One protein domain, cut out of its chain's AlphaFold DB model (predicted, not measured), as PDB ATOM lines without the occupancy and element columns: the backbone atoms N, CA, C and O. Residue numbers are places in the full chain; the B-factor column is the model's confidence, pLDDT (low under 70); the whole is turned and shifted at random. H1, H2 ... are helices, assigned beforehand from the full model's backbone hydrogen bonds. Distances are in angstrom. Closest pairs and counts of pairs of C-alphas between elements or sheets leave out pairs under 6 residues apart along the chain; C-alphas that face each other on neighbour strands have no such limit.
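AT A GLANCE: This is residues 84 to 184 of the 355 residues of the protein "DNA-directed RNA polymerase" of Paracoccus denitrificans (UniProt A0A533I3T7). Two helices, H3 and H6, cross face to face and make the core; the hairpin of H4 and H5 covers one side of this pair, and the hairpin of H1 and H2 packs with the first part of H7 at the end where H6 finishes. H7 turns a corner from H6 and runs off from there. The printed part has 101 residues with seven named helices, H1 to H7 in order, and no named strand: the class is all helix. The whole is compact, with a radius of gyration of the C-alphas of 12.8 A and spans of 35 by 33 by 21 A.

IN THESE COORDINATES: Find C-alpha 84 at (-58.305, 8.233, 49.469); there H1 begins, residues 84 to 91. Next come H2, residues 95 to 100, and H3, residues 112 to 123, which is 17.0 A long from first to last C-alpha. H4 takes residues 132 to 143, 16.2 A, and H5 residues 148 to 154. Look for C-alpha 159 at (-34.266, -0.412, 52.412); from there H6 runs 18.1 A to residue 171. H7, residues 173 to 184, runs 16.7 A and ends at C-alpha 184, (-46.409, 19.971, 41.427).

HOW THE PARTS SIT: Start with H1 and H2, a helical hairpin at a shallow tilt of 21 degrees; their closest C-alphas, of Ser 89 and Gly 97, are 5.2 A apart. H1 touches residues 174 to 178 of H7, about perpendicular at 90 degrees, with the C-alphas of Met 88 and Ala 175 closest at 4.9 A. H3 and H6 touch with 30 pairs of C-alphas within 8 A, opposite ways at a steep tilt of 55 degrees; look at Ala 120 and Gly 167, the closest C-alphas, 4.2 A apart. H3 touches H4 with residues 113 to 117 alone, about perpendicular at 89 degrees, closest at the C-alphas of Tyr 113 and Lys 136, 5.4 A. H4 and H5 form a helical hairpin at a steep tilt of 41 degrees, with the C-alphas of Ala 138 and Pro 150 closest at 4.7 A. H5 touches residues 160 to 161 of H6, the closest C-alphas being those of Phe 154 and Leu 161, 5.1 A. H6 and H7 touch only at the corner, and only just, with 3 pairs of C-alphas within 8 A; Ser 169 and Val 176 are closest at 6.0 A. Among the pairs that stay apart are H3 and H7, and H5 and H7. In H1 to H7 every O i to N i+4 pair is within hydrogen-bond range.

THE WHOLE: The two C-alphas farthest apart, of Asp 107 and Asp 157, are 38.9 A apart. The printed part has no cut. The link from H2 to H3, 11 residues, is long. The mean pLDDT of the printed part is 91.8, and no printed residue is under 70.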
ATOM      1  N   GLY A  84     -59.338   7.427  50.123       93.19
ATOM      2  CA  GLY A  84     -58.305   8.233  49.469       93.19
ATOM      3  C   GLY A  84     -57.697   7.533  48.252       93.19
ATOM      4  O   GLY A  84     -57.761   8.056  47.139       93.19
ATOM      5  N   MET A  85     -57.189   6.307  48.434       95.62
ATOM      6  CA  MET A  85     -56.624   5.513  47.336       95.62
ATOM      7  C   MET A  85     -57.678   5.217  46.266       95.62
ATOM      8  O   MET A  85     -57.374   5.307  45.078       95.62
ATOM      9  N   SER A  86     -58.914   4.894  46.662       95.94
ATOM     10  CA  SER A  86     -59.974   4.557  45.711       95.94
ATOM     11  C   SER A  86     -60.352   5.751  44.836       95.94
ATOM     12  O   SER A  86     -60.437   5.614  43.620       95.94
ATOM     13  N   ILE A  87     -60.501   6.942  45.428       96.75
ATOM     14  CA  ILE A  87     -60.840   8.174  44.703       96.75
ATOM     15  C   ILE A  87     -59.716   8.541  43.739       96.75
ATOM     16  O   ILE A  87     -59.966   8.750  42.554       96.75
ATOM     17  N   MET A  88     -58.472   8.558  44.219       96.94
ATOM     18  CA  MET A  88     -57.314   8.878  43.382       96.94
ATOM     19  C   MET A  88     -57.149   7.876  42.230       96.94
ATOM     20  O   MET A  88     -56.824   8.261  41.107       96.94
ATOM     21  N   SER A  89     -57.443   6.598  42.479       97.44
ATOM     22  CA  SER A  89     -57.418   5.555  41.448       97.44
ATOM     23  C   SER A  89     -58.522   5.740  40.407       97.44
ATOM     24  O   SER A  89     -58.267   5.557  39.221       97.44
ATOM     25  N   VAL A  90     -59.730   6.147  40.807       96.38
ATOM     26  CA  VAL A  90     -60.821   6.449  39.863       96.38
ATOM     27  C   VAL A  90     -60.474   7.654  38.994       96.38
ATOM     28  O   VAL A  90     -60.627   7.582  37.774       96.38
ATOM     29  N   LEU A  91     -59.961   8.732  39.595       95.44
ATOM     30  CA  LEU A  91     -59.582   9.955  38.875       95.44
ATOM     31  C   LEU A  91     -58.504   9.698  37.812       95.44
ATOM     32  O   LEU A  91     -58.529  10.319  36.753       95.44
ATOM     33  N   THR A  92     -57.610   8.742  38.063       96.81
ATOM     34  CA  THR A  92     -56.539   8.339  37.134       96.81
ATOM     35  C   THR A  92     -56.868   7.110  36.292       96.81
ATOM     36  O   THR A  92     -56.033   6.652  35.517       96.81
ATOM     37  N   LYS A  93     -58.080   6.550  36.420       96.50
ATOM     38  CA  LYS A  93     -58.488   5.287  35.772       96.50
ATOM     39  C   LYS A  93     -57.514   4.128  36.061       96.50
ATOM     40  O   LYS A  93     -57.312   3.239  35.233       96.50
ATOM     41  N   CYS A  94     -56.915   4.116  37.250       97.62
ATOM     42  CA  CYS A  94     -55.935   3.124  37.666       97.62
ATOM     43  C   CYS A  94     -56.605   1.786  38.006       97.62
ATOM     44  O   CYS A  94     -57.127   1.601  39.107       97.62
ATOM     45  N   TYR A  95     -56.540   0.819  37.085       97.12
ATOM     46  CA  TYR A  95     -57.107  -0.518  37.294       97.12
ATOM     47  C   TYR A  95     -56.576  -1.192  38.569       97.12
ATOM     48  O   TYR A  95     -57.370  -1.668  39.376       97.12
ATOM     49  N   LYS A  96     -55.250  -1.201  38.778       97.06
ATOM     50  CA  LYS A  96     -54.629  -1.844  39.948       97.06
ATOM     51  C   LYS A  96     -55.122  -1.245  41.267       97.06
ATOM     52  O   LYS A  96     -55.542  -1.990  42.147       97.06
ATOM     53  N   GLY A  97     -55.153   0.085  41.366       96.88
ATOM     54  CA  GLY A  97     -55.631   0.775  42.562       96.88
ATOM     55  C   GLY A  97     -57.131   0.566  42.802       96.88
ATOM     56  O   GLY A  97     -57.548   0.289  43.926       96.88
ATOM     57  N   CYS A  98     -57.948   0.587  41.747       97.12
ATOM     58  CA  CYS A  98     -59.374   0.260  41.829       97.12
ATOM     59  C   CYS A  98     -59.615  -1.204  42.243       97.12
ATOM     60  O   CYS A  98     -60.518  -1.481  43.031       97.12
ATOM     61  N   TRP A  99     -58.800  -2.148  41.768       96.50
ATOM     62  CA  TRP A  99     -58.859  -3.547  42.195       96.50
ATOM     63  C   TRP A  99     -58.450  -3.701  43.667       96.50
ATOM     64  O   TRP A  99     -59.201  -4.284  44.452       96.50
ATOM     65  N   ALA A 100     -57.331  -3.096  44.078       96.31
ATOM     66  CA  ALA A 100     -56.844  -3.114  45.460       96.31
ATOM     67  C   ALA A 100     -57.855  -2.513  46.456       96.31
ATOM     68  O   ALA A 100     -57.917  -2.921  47.617       96.31
ATOM     69  N   THR A 101     -58.684  -1.578  45.988       95.75
ATOM     70  CA  THR A 101     -59.726  -0.896  46.770       95.75
ATOM     71  C   THR A 101     -61.147  -1.399  46.503       95.75
ATOM     72  O   THR A 101     -62.103  -0.765  46.936       95.75
ATOM     73  N   ASN A 102     -61.307  -2.589  45.908       95.12
ATOM     74  CA  ASN A 102     -62.593  -3.303  45.790       95.12
ATOM     75  C   ASN A 102     -63.635  -2.643  44.868       95.12
ATOM     76  O   ASN A 102     -64.826  -2.913  44.995       95.12
ATOM     77  N   LEU A 103     -63.212  -1.794  43.929       94.19
ATOM     78  CA  LEU A 103     -64.118  -1.130  42.985       94.19
ATOM     79  C   LEU A 103     -64.459  -1.975  41.748       94.19
ATOM     80  O   LEU A 103     -65.349  -1.602  40.988       94.19
ATOM     81  N   ILE A 104     -63.735  -3.075  41.511       92.62
ATOM     82  CA  ILE A 104     -63.816  -3.841  40.253       92.62
ATOM     83  C   ILE A 104     -64.365  -5.251  40.461       92.62
ATOM     84  O   ILE A 104     -65.298  -5.644  39.765       92.62
ATOM     85  N   ASP A 105     -63.769  -6.021  41.373       90.56
ATOM     86  CA  ASP A 105     -64.081  -7.440  41.556       90.56
ATOM     87  C   ASP A 105     -64.969  -7.643  42.800       90.56
ATOM     88  O   ASP A 105     -64.491  -7.434  43.917       90.56
ATOM     89  N   PRO A 106     -66.251  -8.024  42.641       87.75
ATOM     90  CA  PRO A 106     -67.165  -8.236  43.761       87.75
ATOM     91  C   PRO A 106     -66.925  -9.557  44.510       87.75
ATOM     92  O   PRO A 106     -67.491  -9.750  45.588       87.75
ATOM     93  N   ASP A 107     -66.121 -10.466  43.953       90.62
ATOM     94  CA  ASP A 107     -65.884 -11.802  44.506       90.62
ATOM     95  C   ASP A 107     -64.630 -11.845  45.392       90.62
ATOM     96  O   ASP A 107     -64.317 -12.872  46.002       90.62
ATOM     97  N   VAL A 108     -63.939 -10.709  45.525       90.44
ATOM     98  CA  VAL A 108     -62.747 -10.541  46.353       90.44
ATOM     99  C   VAL A 108     -62.953  -9.392  47.337       90.44
ATOM    100  O   VAL A 108     -63.565  -8.372  47.032       90.44
ATOM    101  N   ARG A 109     -62.415  -9.550  48.553       93.00
ATOM    102  CA  ARG A 109     -62.350  -8.480  49.553       93.00
ATOM    103  C   ARG A 109     -60.890  -8.155  49.873       93.00
ATOM    104  O   ARG A 109     -60.315  -8.690  50.815       93.00
ATOM    105  N   ASN A 110     -60.314  -7.270  49.068       94.50
ATOM    106  CA  ASN A 110     -58.940  -6.795  49.159       94.50
ATOM    107  C   ASN A 110     -58.720  -5.843  50.342       94.50
ATOM    108  O   ASN A 110     -59.495  -4.911  50.591       94.50
ATOM    109  N   ASP A 111     -57.609  -6.052  51.044       92.19
ATOM    110  CA  ASP A 111     -57.080  -5.134  52.046       92.19
ATOM    111  C   ASP A 111     -55.886  -4.389  51.442       92.19
ATOM    112  O   ASP A 111     -54.767  -4.894  51.449       92.19
ATOM    113  N   ALA A 112     -56.137  -3.203  50.878       93.19
ATOM    114  CA  ALA A 112     -55.122  -2.416  50.174       93.19
ATOM    115  C   ALA A 112     -53.848  -2.196  51.007       93.19
ATOM    116  O   ALA A 112     -52.752  -2.214  50.461       93.19
ATOM    117  N   TYR A 113     -53.978  -2.041  52.328       91.50
ATOM    118  CA  TYR A 113     -52.830  -1.858  53.220       91.50
ATOM    119  C   TYR A 113     -51.936  -3.100  53.260       91.50
ATOM    120  O   TYR A 113     -50.720  -2.973  53.195       91.50
ATOM    121  N   THR A 114     -52.544  -4.289  53.306       90.56
ATOM    122  CA  THR A 114     -51.822  -5.565  53.238       90.56
ATOM    123  C   THR A 114     -51.185  -5.764  51.865       90.56
ATOM    124  O   THR A 114     -50.028  -6.148  51.790       90.56
ATOM    125  N   LEU A 115     -51.882  -5.411  50.779       93.88
ATOM    126  CA  LEU A 115     -51.313  -5.495  49.427       93.88
ATOM    127  C   LEU A 115     -50.062  -4.619  49.261       93.88
ATOM    128  O   LEU A 115     -49.081  -5.064  48.669       93.88
ATOM    129  N   VAL A 116     -50.068  -3.404  49.823       93.81
ATOM    130  CA  VAL A 116     -48.900  -2.506  49.807       93.81
ATOM    131  C   VAL A 116     -47.723  -3.127  50.557       93.81
ATOM    132  O   VAL A 116     -46.605  -3.111  50.045       93.81
ATOM    133  N   THR A 117     -47.953  -3.688  51.747       90.62
ATOM    134  CA  THR A 117     -46.881  -4.318  52.532       90.62
ATOM    135  C   THR A 117     -46.381  -5.615  51.922       90.62
ATOM    136  O   THR A 117     -45.186  -5.871  51.975       90.62
ATOM    137  N   ASP A 118     -47.252  -6.409  51.303       91.88
ATOM    138  CA  ASP A 118     -46.859  -7.648  50.630       91.88
ATOM    139  C   ASP A 118     -45.976  -7.334  49.413       91.88
ATOM    140  O   ASP A 118     -44.930  -7.955  49.220       91.88
ATOM    141  N   ALA A 119     -46.350  -6.312  48.633       93.81
ATOM    142  CA  ALA A 119     -45.540  -5.819  47.523       93.81
ATOM    143  C   ALA A 119     -44.192  -5.260  48.009       93.81
ATOM    144  O   ALA A 119     -43.152  -5.589  47.443       93.81
ATOM    145  N   ALA A 120     -44.187  -4.478  49.091       92.31
ATOM    146  CA  ALA A 120     -42.955  -3.980  49.703       92.31
ATOM    147  C   ALA A 120     -42.059  -5.126  50.202       92.31
ATOM    148  O   ALA A 120     -40.866  -5.163  49.906       92.31
ATOM    149  N   SER A 121     -42.632  -6.117  50.891       92.25
ATOM    150  CA  SER A 121     -41.888  -7.280  51.370       92.25
ATOM    151  C   SER A 121     -41.270  -8.075  50.224       92.25
ATOM    152  O   SER A 121     -40.183  -8.622  50.404       92.25
ATOM    153  N   ALA A 122     -41.931  -8.155  49.066       92.56
ATOM    154  CA  ALA A 122     -41.396  -8.843  47.897       92.56
ATOM    155  C   ALA A 122     -40.111  -8.178  47.370       92.56
ATOM    156  O   ALA A 122     -39.170  -8.888  47.015       92.56
ATOM    157  N   HIS A 123     -40.025  -6.842  47.397       92.06
ATOM    158  CA  HIS A 123     -38.816  -6.097  47.000       92.06
ATOM    159  C   HIS A 123     -37.620  -6.330  47.928       92.06
ATOM    160  O   HIS A 123     -36.476  -6.217  47.494       92.06
ATOM    161  N   LEU A 124     -37.866  -6.711  49.183       91.19
ATOM    162  CA  LEU A 124     -36.821  -7.056  50.154       91.19
ATOM    163  C   LEU A 124     -36.407  -8.536  50.110       91.19
ATOM    164  O   LEU A 124     -35.546  -8.956  50.878       91.19
ATOM    165  N   GLY A 125     -37.005  -9.341  49.224       87.50
ATOM    166  CA  GLY A 125     -36.791 -10.791  49.189       87.50
ATOM    167  C   GLY A 125     -37.585 -11.568  50.250       87.50
ATOM    168  O   GLY A 125     -37.302 -12.743  50.480       87.50
ATOM    169  N   GLY A 126     -38.594 -10.941  50.865       82.88
ATOM    170  CA  GLY A 126     -39.422 -11.503  51.936       82.88
ATOM    171  C   GLY A 126     -39.003 -11.049  53.341       82.88
ATOM    172  O   GLY A 126     -37.912 -10.529  53.542       82.88
ATOM    173  N   GLY A 127     -39.881 -11.255  54.330       72.19
ATOM    174  CA  GLY A 127     -39.552 -11.062  55.752       72.19
ATOM    175  C   GLY A 127     -39.786  -9.658  56.319       72.19
ATOM    176  O   GLY A 127     -39.323  -9.377  57.421       72.19
ATOM    177  N   MET A 128     -40.512  -8.784  55.613       79.00
ATOM    178  CA  MET A 128     -40.937  -7.503  56.178       79.00
ATOM    179  C   MET A 128     -42.103  -7.733  57.148       79.00
ATOM    180  O   MET A 128     -43.254  -7.859  56.734       79.00
ATOM    181  N   GLU A 129     -41.812  -7.807  58.444       77.31
ATOM    182  CA  GLU A 129     -42.845  -7.876  59.478       77.31
ATOM    183  C   GLU A 129     -43.208  -6.468  59.954       77.31
ATOM    184  O   GLU A 129     -42.412  -5.778  60.585       77.31
ATOM    185  N   ILE A 130     -44.433  -6.042  59.651       83.00
ATOM    186  CA  ILE A 130     -44.996  -4.781  60.131       83.00
ATOM    187  C   ILE A 130     -46.393  -5.014  60.694       83.00
ATOM    188  O   ILE A 130     -47.194  -5.776  60.141       83.00
ATOM    189  N   GLU A 131     -46.713  -4.337  61.797       85.50
ATOM    190  CA  GLU A 131     -48.072  -4.352  62.308       85.50
ATOM    191  C   GLU A 131     -49.015  -3.704  61.285       85.50
ATOM    192  O   GLU A 131     -48.764  -2.633  60.734       85.50
ATOM    193  N   ARG A 132     -50.171  -4.325  61.047       82.06
ATOM    194  CA  ARG A 132     -51.166  -3.789  60.112       82.06
ATOM    195  C   ARG A 132     -51.586  -2.347  60.442       82.06
ATOM    196  O   ARG A 132     -51.965  -1.601  59.539       82.06
ATOM    197  N   SER A 133     -51.607  -1.966  61.718       86.81
ATOM    198  CA  SER A 133     -51.941  -0.602  62.145       86.81
ATOM    199  C   SER A 133     -50.902   0.415  61.654       86.81
ATOM    200  O   SER A 133     -51.290   1.462  61.126       86.81
ATOM    201  N   ASP A 134     -49.619   0.069  61.714       88.56
ATOM    202  CA  ASP A 134     -48.512   0.867  61.190       88.56
ATOM    203  C   ASP A 134     -48.531   0.904  59.663       88.56
ATOM    204  O   ASP A 134     -48.499   1.983  59.078       88.56
ATOM    205  N   ALA A 135     -48.723  -0.245  59.008       85.94
ATOM    206  CA  ALA A 135     -48.890  -0.320  57.556       85.94
ATOM    207  C   ALA A 135     -50.014   0.604  57.068       85.94
ATOM    208  O   ALA A 135     -49.832   1.421  56.165       85.94
ATOM    209  N   LYS A 136     -51.177   0.536  57.728       89.06
ATOM    210  CA  LYS A 136     -52.316   1.413  57.448       89.06
ATOM    211  C   LYS A 136     -51.937   2.884  57.626       89.06
ATOM    212  O   LYS A 136     -52.266   3.702  56.770       89.06
ATOM    213  N   THR A 137     -51.276   3.227  58.726       90.69
ATOM    214  CA  THR A 137     -50.884   4.607  59.042       90.69
ATOM    215  C   THR A 137     -49.899   5.151  58.009       90.69
ATOM    216  O   THR A 137     -50.130   6.230  57.458       90.69
ATOM    217  N   ALA A 138     -48.864   4.385  57.663       90.88
ATOM    218  CA  ALA A 138     -47.892   4.747  56.640       90.88
ATOM    219  C   ALA A 138     -48.543   4.907  55.259       90.88
ATOM    220  O   ALA A 138     -48.342   5.928  54.606       90.88
ATOM    221  N   THR A 139     -49.370   3.953  54.814       89.69
ATOM    222  CA  THR A 139     -50.057   4.039  53.515       89.69
ATOM    223  C   THR A 139     -51.012   5.230  53.445       89.69
ATOM    224  O   THR A 139     -50.972   5.976  52.467       89.69
ATOM    225  N   MET A 140     -51.857   5.447  54.465       88.12
ATOM    226  CA  MET A 140     -52.818   6.560  54.465       88.12
ATOM    227  C   MET A 140     -52.106   7.913  54.409       88.12
ATOM    228  O   MET A 140     -52.470   8.774  53.616       88.12
ATOM    229  N   THR A 141     -51.079   8.102  55.236       88.31
ATOM    230  CA  THR A 141     -50.337   9.367  55.299       88.31
ATOM    231  C   THR A 141     -49.442   9.569  54.074       88.31
ATOM    232  O   THR A 141     -49.382  10.679  53.538       88.31
ATOM    233  N   GLY A 142     -48.816   8.499  53.579       86.50
ATOM    234  CA  GLY A 142     -47.976   8.495  52.384       86.50
ATOM    235  C   GLY A 142     -48.738   8.881  51.118       86.50
ATOM    236  O   GLY A 142     -48.253   9.713  50.353       86.50
ATOM    237  N   LEU A 143     -49.967   8.380  50.940       85.94
ATOM    238  CA  LEU A 143     -50.858   8.757  49.829       85.94
ATOM    239  C   LEU A 143     -51.322  10.215  49.859       85.94
ATOM    240  O   LEU A 143     -51.721  10.750  48.829       85.94
ATOM    241  N   TYR A 144     -51.239  10.876  51.011       85.00
ATOM    242  CA  TYR A 144     -51.463  12.318  51.133       85.00
ATOM    243  C   TYR A 144     -50.163  13.125  51.121       85.00
ATOM    244  O   TYR A 144     -50.144  14.318  51.418       85.00
ATOM    245  N   GLY A 145     -49.058  12.485  50.740       83.38
ATOM    246  CA  GLY A 145     -47.770  13.120  50.522       83.38
ATOM    247  C   GLY A 145     -46.874  13.193  51.749       83.38
ATOM    248  O   GLY A 145     -45.714  13.577  51.573       83.38
ATOM    249  N   SER A 146     -47.359  12.812  52.937       86.62
ATOM    250  CA  SER A 146     -46.562  12.822  54.164       86.62
ATOM    251  C   SER A 146     -45.382  11.866  54.047       86.62
ATOM    252  O   SER A 146     -45.520  10.733  53.597       86.62
ATOM    253  N   GLN A 147     -44.215  12.339  54.467       86.88
ATOM    254  CA  GLN A 147     -42.994  11.539  54.565       86.88
ATOM    255  C   GLN A 147     -42.640  11.236  56.025       86.88
ATOM    256  O   GLN A 147     -41.869  10.321  56.284       86.88
ATOM    257  N   ALA A 148     -43.207  11.986  56.976       88.56
ATOM    258  CA  ALA A 148     -42.832  11.922  58.385       88.56
ATOM    259  C   ALA A 148     -43.253  10.599  59.038       88.56
ATOM    260  O   ALA A 148     -42.422   9.927  59.642       88.56
ATOM    261  N   GLU A 149     -44.516  10.196  58.879       91.19
ATOM    262  CA  GLU A 149     -45.009   8.940  59.460       91.19
ATOM    263  C   GLU A 149     -44.381   7.701  58.798       91.19
ATOM    264  O   GLU A 149     -43.900   6.842  59.535       91.19
ATOM    265  N   PRO A 150     -44.255   7.608  57.454       90.31
ATOM    266  CA  PRO A 150     -43.503   6.515  56.840       90.31
ATOM    267  C   PRO A 150     -42.052   6.420  57.333       90.31
ATOM    268  O   PRO A 150     -41.604   5.327  57.665       90.31
ATOM    269  N   ARG A 151     -41.327   7.546  57.459       92.88
ATOM    270  CA  ARG A 151     -39.951   7.555  58.001       92.88
ATOM    271  C   ARG A 151     -39.890   7.113  59.456       92.88
ATOM    272  O   ARG A 151     -38.966   6.412  59.843       92.88
ATOM    273  N   LYS A 152     -40.867   7.510  60.270       91.94
ATOM    274  CA  LYS A 152     -40.944   7.101  61.677       91.94
ATOM    275  C   LYS A 152     -41.158   5.593  61.824       91.94
ATOM    276  O   LYS A 152     -40.618   5.003  62.750       91.94
ATOM    277  N   ILE A 153     -41.944   4.996  60.929       91.00
ATOM    278  CA  ILE A 153     -42.303   3.574  60.965       91.00
ATOM    279  C   ILE A 153     -41.194   2.695  60.372       91.00
ATOM    280  O   ILE A 153     -40.807   1.709  60.989       91.00
ATOM    281  N   PHE A 154     -40.666   3.046  59.196       89.50
ATOM    282  CA  PHE A 154     -39.696   2.215  58.469       89.50
ATOM    283  C   PHE A 154     -38.232   2.630  58.673       89.50
ATOM    284  O   PHE A 154     -37.334   1.930  58.213       89.50
ATOM    285  N   GLY A 155     -37.979   3.750  59.351       88.12
ATOM    286  CA  GLY A 155     -36.655   4.364  59.462       88.12
ATOM    287  C   GLY A 155     -36.325   5.269  58.271       88.12
ATOM    288  O   GLY A 155     -36.850   5.110  57.171       88.12
ATOM    289  N   GLU A 156     -35.463   6.260  58.498       89.50
ATOM    290  CA  GLU A 156     -34.950   7.137  57.442       89.50
ATOM    291  C   GLU A 156     -33.788   6.459  56.701       89.50
ATOM    292  O   GLU A 156     -32.965   5.789  57.324       89.50
ATOM    293  N   ASP A 157     -33.747   6.609  55.373       88.38
ATOM    294  CA  ASP A 157     -32.730   6.025  54.482       88.38
ATOM    295  C   ASP A 157     -32.557   4.496  54.592       88.38
ATOM    296  O   ASP A 157     -31.479   3.949  54.352       88.38
ATOM    297  N   THR A 158     -33.637   3.786  54.921       91.38
ATOM    298  CA  THR A 158     -33.663   2.322  55.020       91.38
ATOM    299  C   THR A 158     -34.145   1.655  53.728       91.38
ATOM    300  O   THR A 158     -34.872   2.248  52.918       91.38
ATOM    301  N   ALA A 159     -33.766   0.389  53.531       92.06
ATOM    302  CA  ALA A 159     -34.266  -0.412  52.412       92.06
ATOM    303  C   ALA A 159     -35.782  -0.634  52.533       92.06
ATOM    304  O   ALA A 159     -36.495  -0.644  51.533       92.06
ATOM    305  N   GLU A 160     -36.278  -0.739  53.762       91.56
ATOM    306  CA  GLU A 160     -37.677  -0.905  54.128       91.56
ATOM    307  C   GLU A 160     -38.526   0.289  53.692       91.56
ATOM    308  O   GLU A 160     -39.593   0.102  53.105       91.56
ATOM    309  N   LEU A 161     -38.044   1.518  53.908       92.69
ATOM    310  CA  LEU A 161     -38.742   2.720  53.460       92.69
ATOM    311  C   LEU A 161     -38.789   2.801  51.927       92.69
ATOM    312  O   LEU A 161     -39.826   3.141  51.352       92.69
ATOM    313  N   ALA A 162     -37.683   2.473  51.253       92.75
ATOM    314  CA  ALA A 162     -37.634   2.439  49.793       92.75
ATOM    315  C   ALA A 162     -38.592   1.379  49.222       92.75
ATOM    316  O   ALA A 162     -39.374   1.673  48.313       92.75
ATOM    317  N   ALA A 163     -38.590   0.178  49.804       93.69
ATOM    318  CA  ALA A 163     -39.484  -0.912  49.442       93.69
ATOM    319  C   ALA A 163     -40.956  -0.560  49.697       93.69
ATOM    320  O   ALA A 163     -41.809  -0.879  48.873       93.69
ATOM    321  N   PHE A 164     -41.270   0.163  50.777       94.12
ATOM    322  CA  PHE A 164     -42.619   0.664  51.041       94.12
ATOM    323  C   PHE A 164     -43.127   1.583  49.920       94.12
ATOM    324  O   PHE A 164     -44.238   1.390  49.420       94.12
ATOM    325  N   TYR A 165     -42.323   2.558  49.477       94.12
ATOM    326  CA  TYR A 165     -42.721   3.437  48.371       94.12
ATOM    327  C   TYR A 165     -42.862   2.685  47.042       94.12
ATOM    328  O   TYR A 165     -43.769   2.993  46.266       94.12
ATOM    329  N   GLN A 166     -42.026   1.671  46.796       94.62
ATOM    330  CA  GLN A 166     -42.173   0.785  45.638       94.62
ATOM    331  C   GLN A 166     -43.465  -0.034  45.718       94.62
ATOM    332  O   GLN A 166     -44.244  -0.025  44.769       94.62
ATOM    333  N   GLY A 167     -43.765  -0.642  46.869       94.94
ATOM    334  CA  GLY A 167     -45.004  -1.390  47.089       94.94
ATOM    335  C   GLY A 167     -46.262  -0.530  46.930       94.94
ATOM    336  O   GLY A 167     -47.267  -0.982  46.370       94.94
ATOM    337  N   LEU A 168     -46.203   0.741  47.345       94.69
ATOM    338  CA  LEU A 168     -47.283   1.703  47.126       94.69
ATOM    339  C   LEU A 168     -47.501   1.983  45.632       94.69
ATOM    340  O   LEU A 168     -48.641   1.948  45.160       94.69
ATOM    341  N   SER A 169     -46.414   2.216  44.892       95.88
ATOM    342  CA  SER A 169     -46.438   2.429  43.440       95.88
ATOM    343  C   SER A 169     -46.923   1.192  42.681       95.88
ATOM    344  O   SER A 169     -47.719   1.304  41.754       95.88
ATOM    345  N   ASP A 170     -46.533  -0.008  43.110       96.38
ATOM    346  CA  ASP A 170     -46.959  -1.255  42.475       96.38
ATOM    347  C   ASP A 170     -48.443  -1.547  42.685       96.38
ATOM    348  O   ASP A 170     -49.099  -2.087  41.782       96.38
ATOM    349  N   THR A 171     -48.968  -1.174  43.856       96.62
ATOM    350  CA  THR A 171     -50.365  -1.391  44.245       96.62
ATOM    351  C   THR A 171     -51.302  -0.373  43.596       96.62
ATOM    352  O   THR A 171     -52.355  -0.746  43.076       96.62
ATOM    353  N   ALA A 172     -50.937   0.911  43.598       96.75
ATOM    354  CA  ALA A 172     -51.784   1.992  43.094       96.75
ATOM    355  C   ALA A 172     -50.968   3.054  42.331       96.75
ATOM    356  O   ALA A 172     -50.890   4.204  42.773       96.75
ATOM    357  N   PRO A 173     -50.397   2.713  41.159       97.25
ATOM    358  CA  PRO A 173     -49.481   3.600  40.437       97.25
ATOM    359  C   PRO A 173     -50.129   4.932  40.050       97.25
ATOM    360  O   PRO A 173     -49.529   5.982  40.250       97.25
ATOM    361  N   GLY A 174     -51.386   4.914  39.594       97.19
ATOM    362  CA  GLY A 174     -52.098   6.146  39.235       97.19
ATOM    363  C   GLY A 174     -52.403   7.039  40.442       97.19
ATOM    364  O   GLY A 174     -52.396   8.259  40.328       97.19
ATOM    365  N   ALA A 175     -52.598   6.469  41.638       95.94
ATOM    366  CA  ALA A 175     -52.734   7.284  42.844       95.94
ATOM    367  C   ALA A 175     -51.404   7.968  43.217       95.94
ATOM    368  O   ALA A 175     -51.404   9.124  43.633       95.94
ATOM    369  N   VAL A 176     -50.272   7.281  43.033       95.69
ATOM    370  CA  VAL A 176     -48.934   7.856  43.252       95.69
ATOM    371  C   VAL A 176     -48.603   8.928  42.207       95.69
ATOM    372  O   VAL A 176     -48.072   9.977  42.568       95.69
ATOM    373  N   GLU A 177     -48.969   8.708  40.944       96.19
ATOM    374  CA  GLU A 177     -48.846   9.692  39.860       96.19
ATOM    375  C   GLU A 177     -49.638  10.967  40.176       96.19
ATOM    376  O   GLU A 177     -49.060  12.052  40.235       96.19
ATOM    377  N   LEU A 178     -50.926  10.832  40.521       96.06
ATOM    378  CA  LEU A 178     -51.771  11.972  40.888       96.06
ATOM    379  C   LEU A 178     -51.242  12.724  42.114       96.06
ATOM    380  O   LEU A 178     -51.340  13.947  42.184       96.06
ATOM    381  N   LEU A 179     -50.675  12.015  43.094       93.88
ATOM    382  CA  LEU A 179     -49.988  12.655  44.214       93.88
ATOM    383  C   LEU A 179     -48.820  13.521  43.728       93.88
ATOM    384  O   LEU A 179     -48.638  14.622  44.250       93.88
ATOM    385  N   GLY A 180     -48.040  13.048  42.756       93.69
ATOM    386  CA  GLY A 180     -46.963  13.815  42.130       93.69
ATOM    387  C   GLY A 180     -47.487  15.077  41.447       93.69
ATOM    388  O   GLY A 180     -47.009  16.175  41.743       93.69
ATOM    389  N   ASP A 181     -48.526  14.934  40.625       95.38
ATOM    390  CA  ASP A 181     -49.155  16.043  39.899       95.38
ATOM    391  C   ASP A 181     -49.731  17.100  40.846       95.38
ATOM    392  O   ASP A 181     -49.504  18.298  40.674       95.38
ATOM    393  N   LEU A 182     -50.437  16.676  41.900       94.69
ATOM    394  CA  LEU A 182     -51.023  17.585  42.886       94.69
ATOM    395  C   LEU A 182     -49.963  18.275  43.752       94.69
ATOM    396  O   LEU A 182     -50.166  19.417  44.155       94.69
ATOM    397  N   LYS A 183     -48.823  17.628  44.023       92.69
ATOM    398  CA  LYS A 183     -47.675  18.305  44.649       92.69
ATOM    399  C   LYS A 183     -47.090  19.367  43.716       92.69
ATOM    400  O   LYS A 183     -46.795  20.469  44.167       92.69
ATOM    401  N   ALA A 184     -46.946  19.051  42.429       94.12
ATOM    402  CA  ALA A 184     -46.409  19.971  41.427       94.12
ATOM    403  C   ALA A 184     -47.360  21.139  41.108       94.12
ATOM    404  O   ALA A 184     -46.906  22.222  40.751       94.12
TER     405      ALA A 184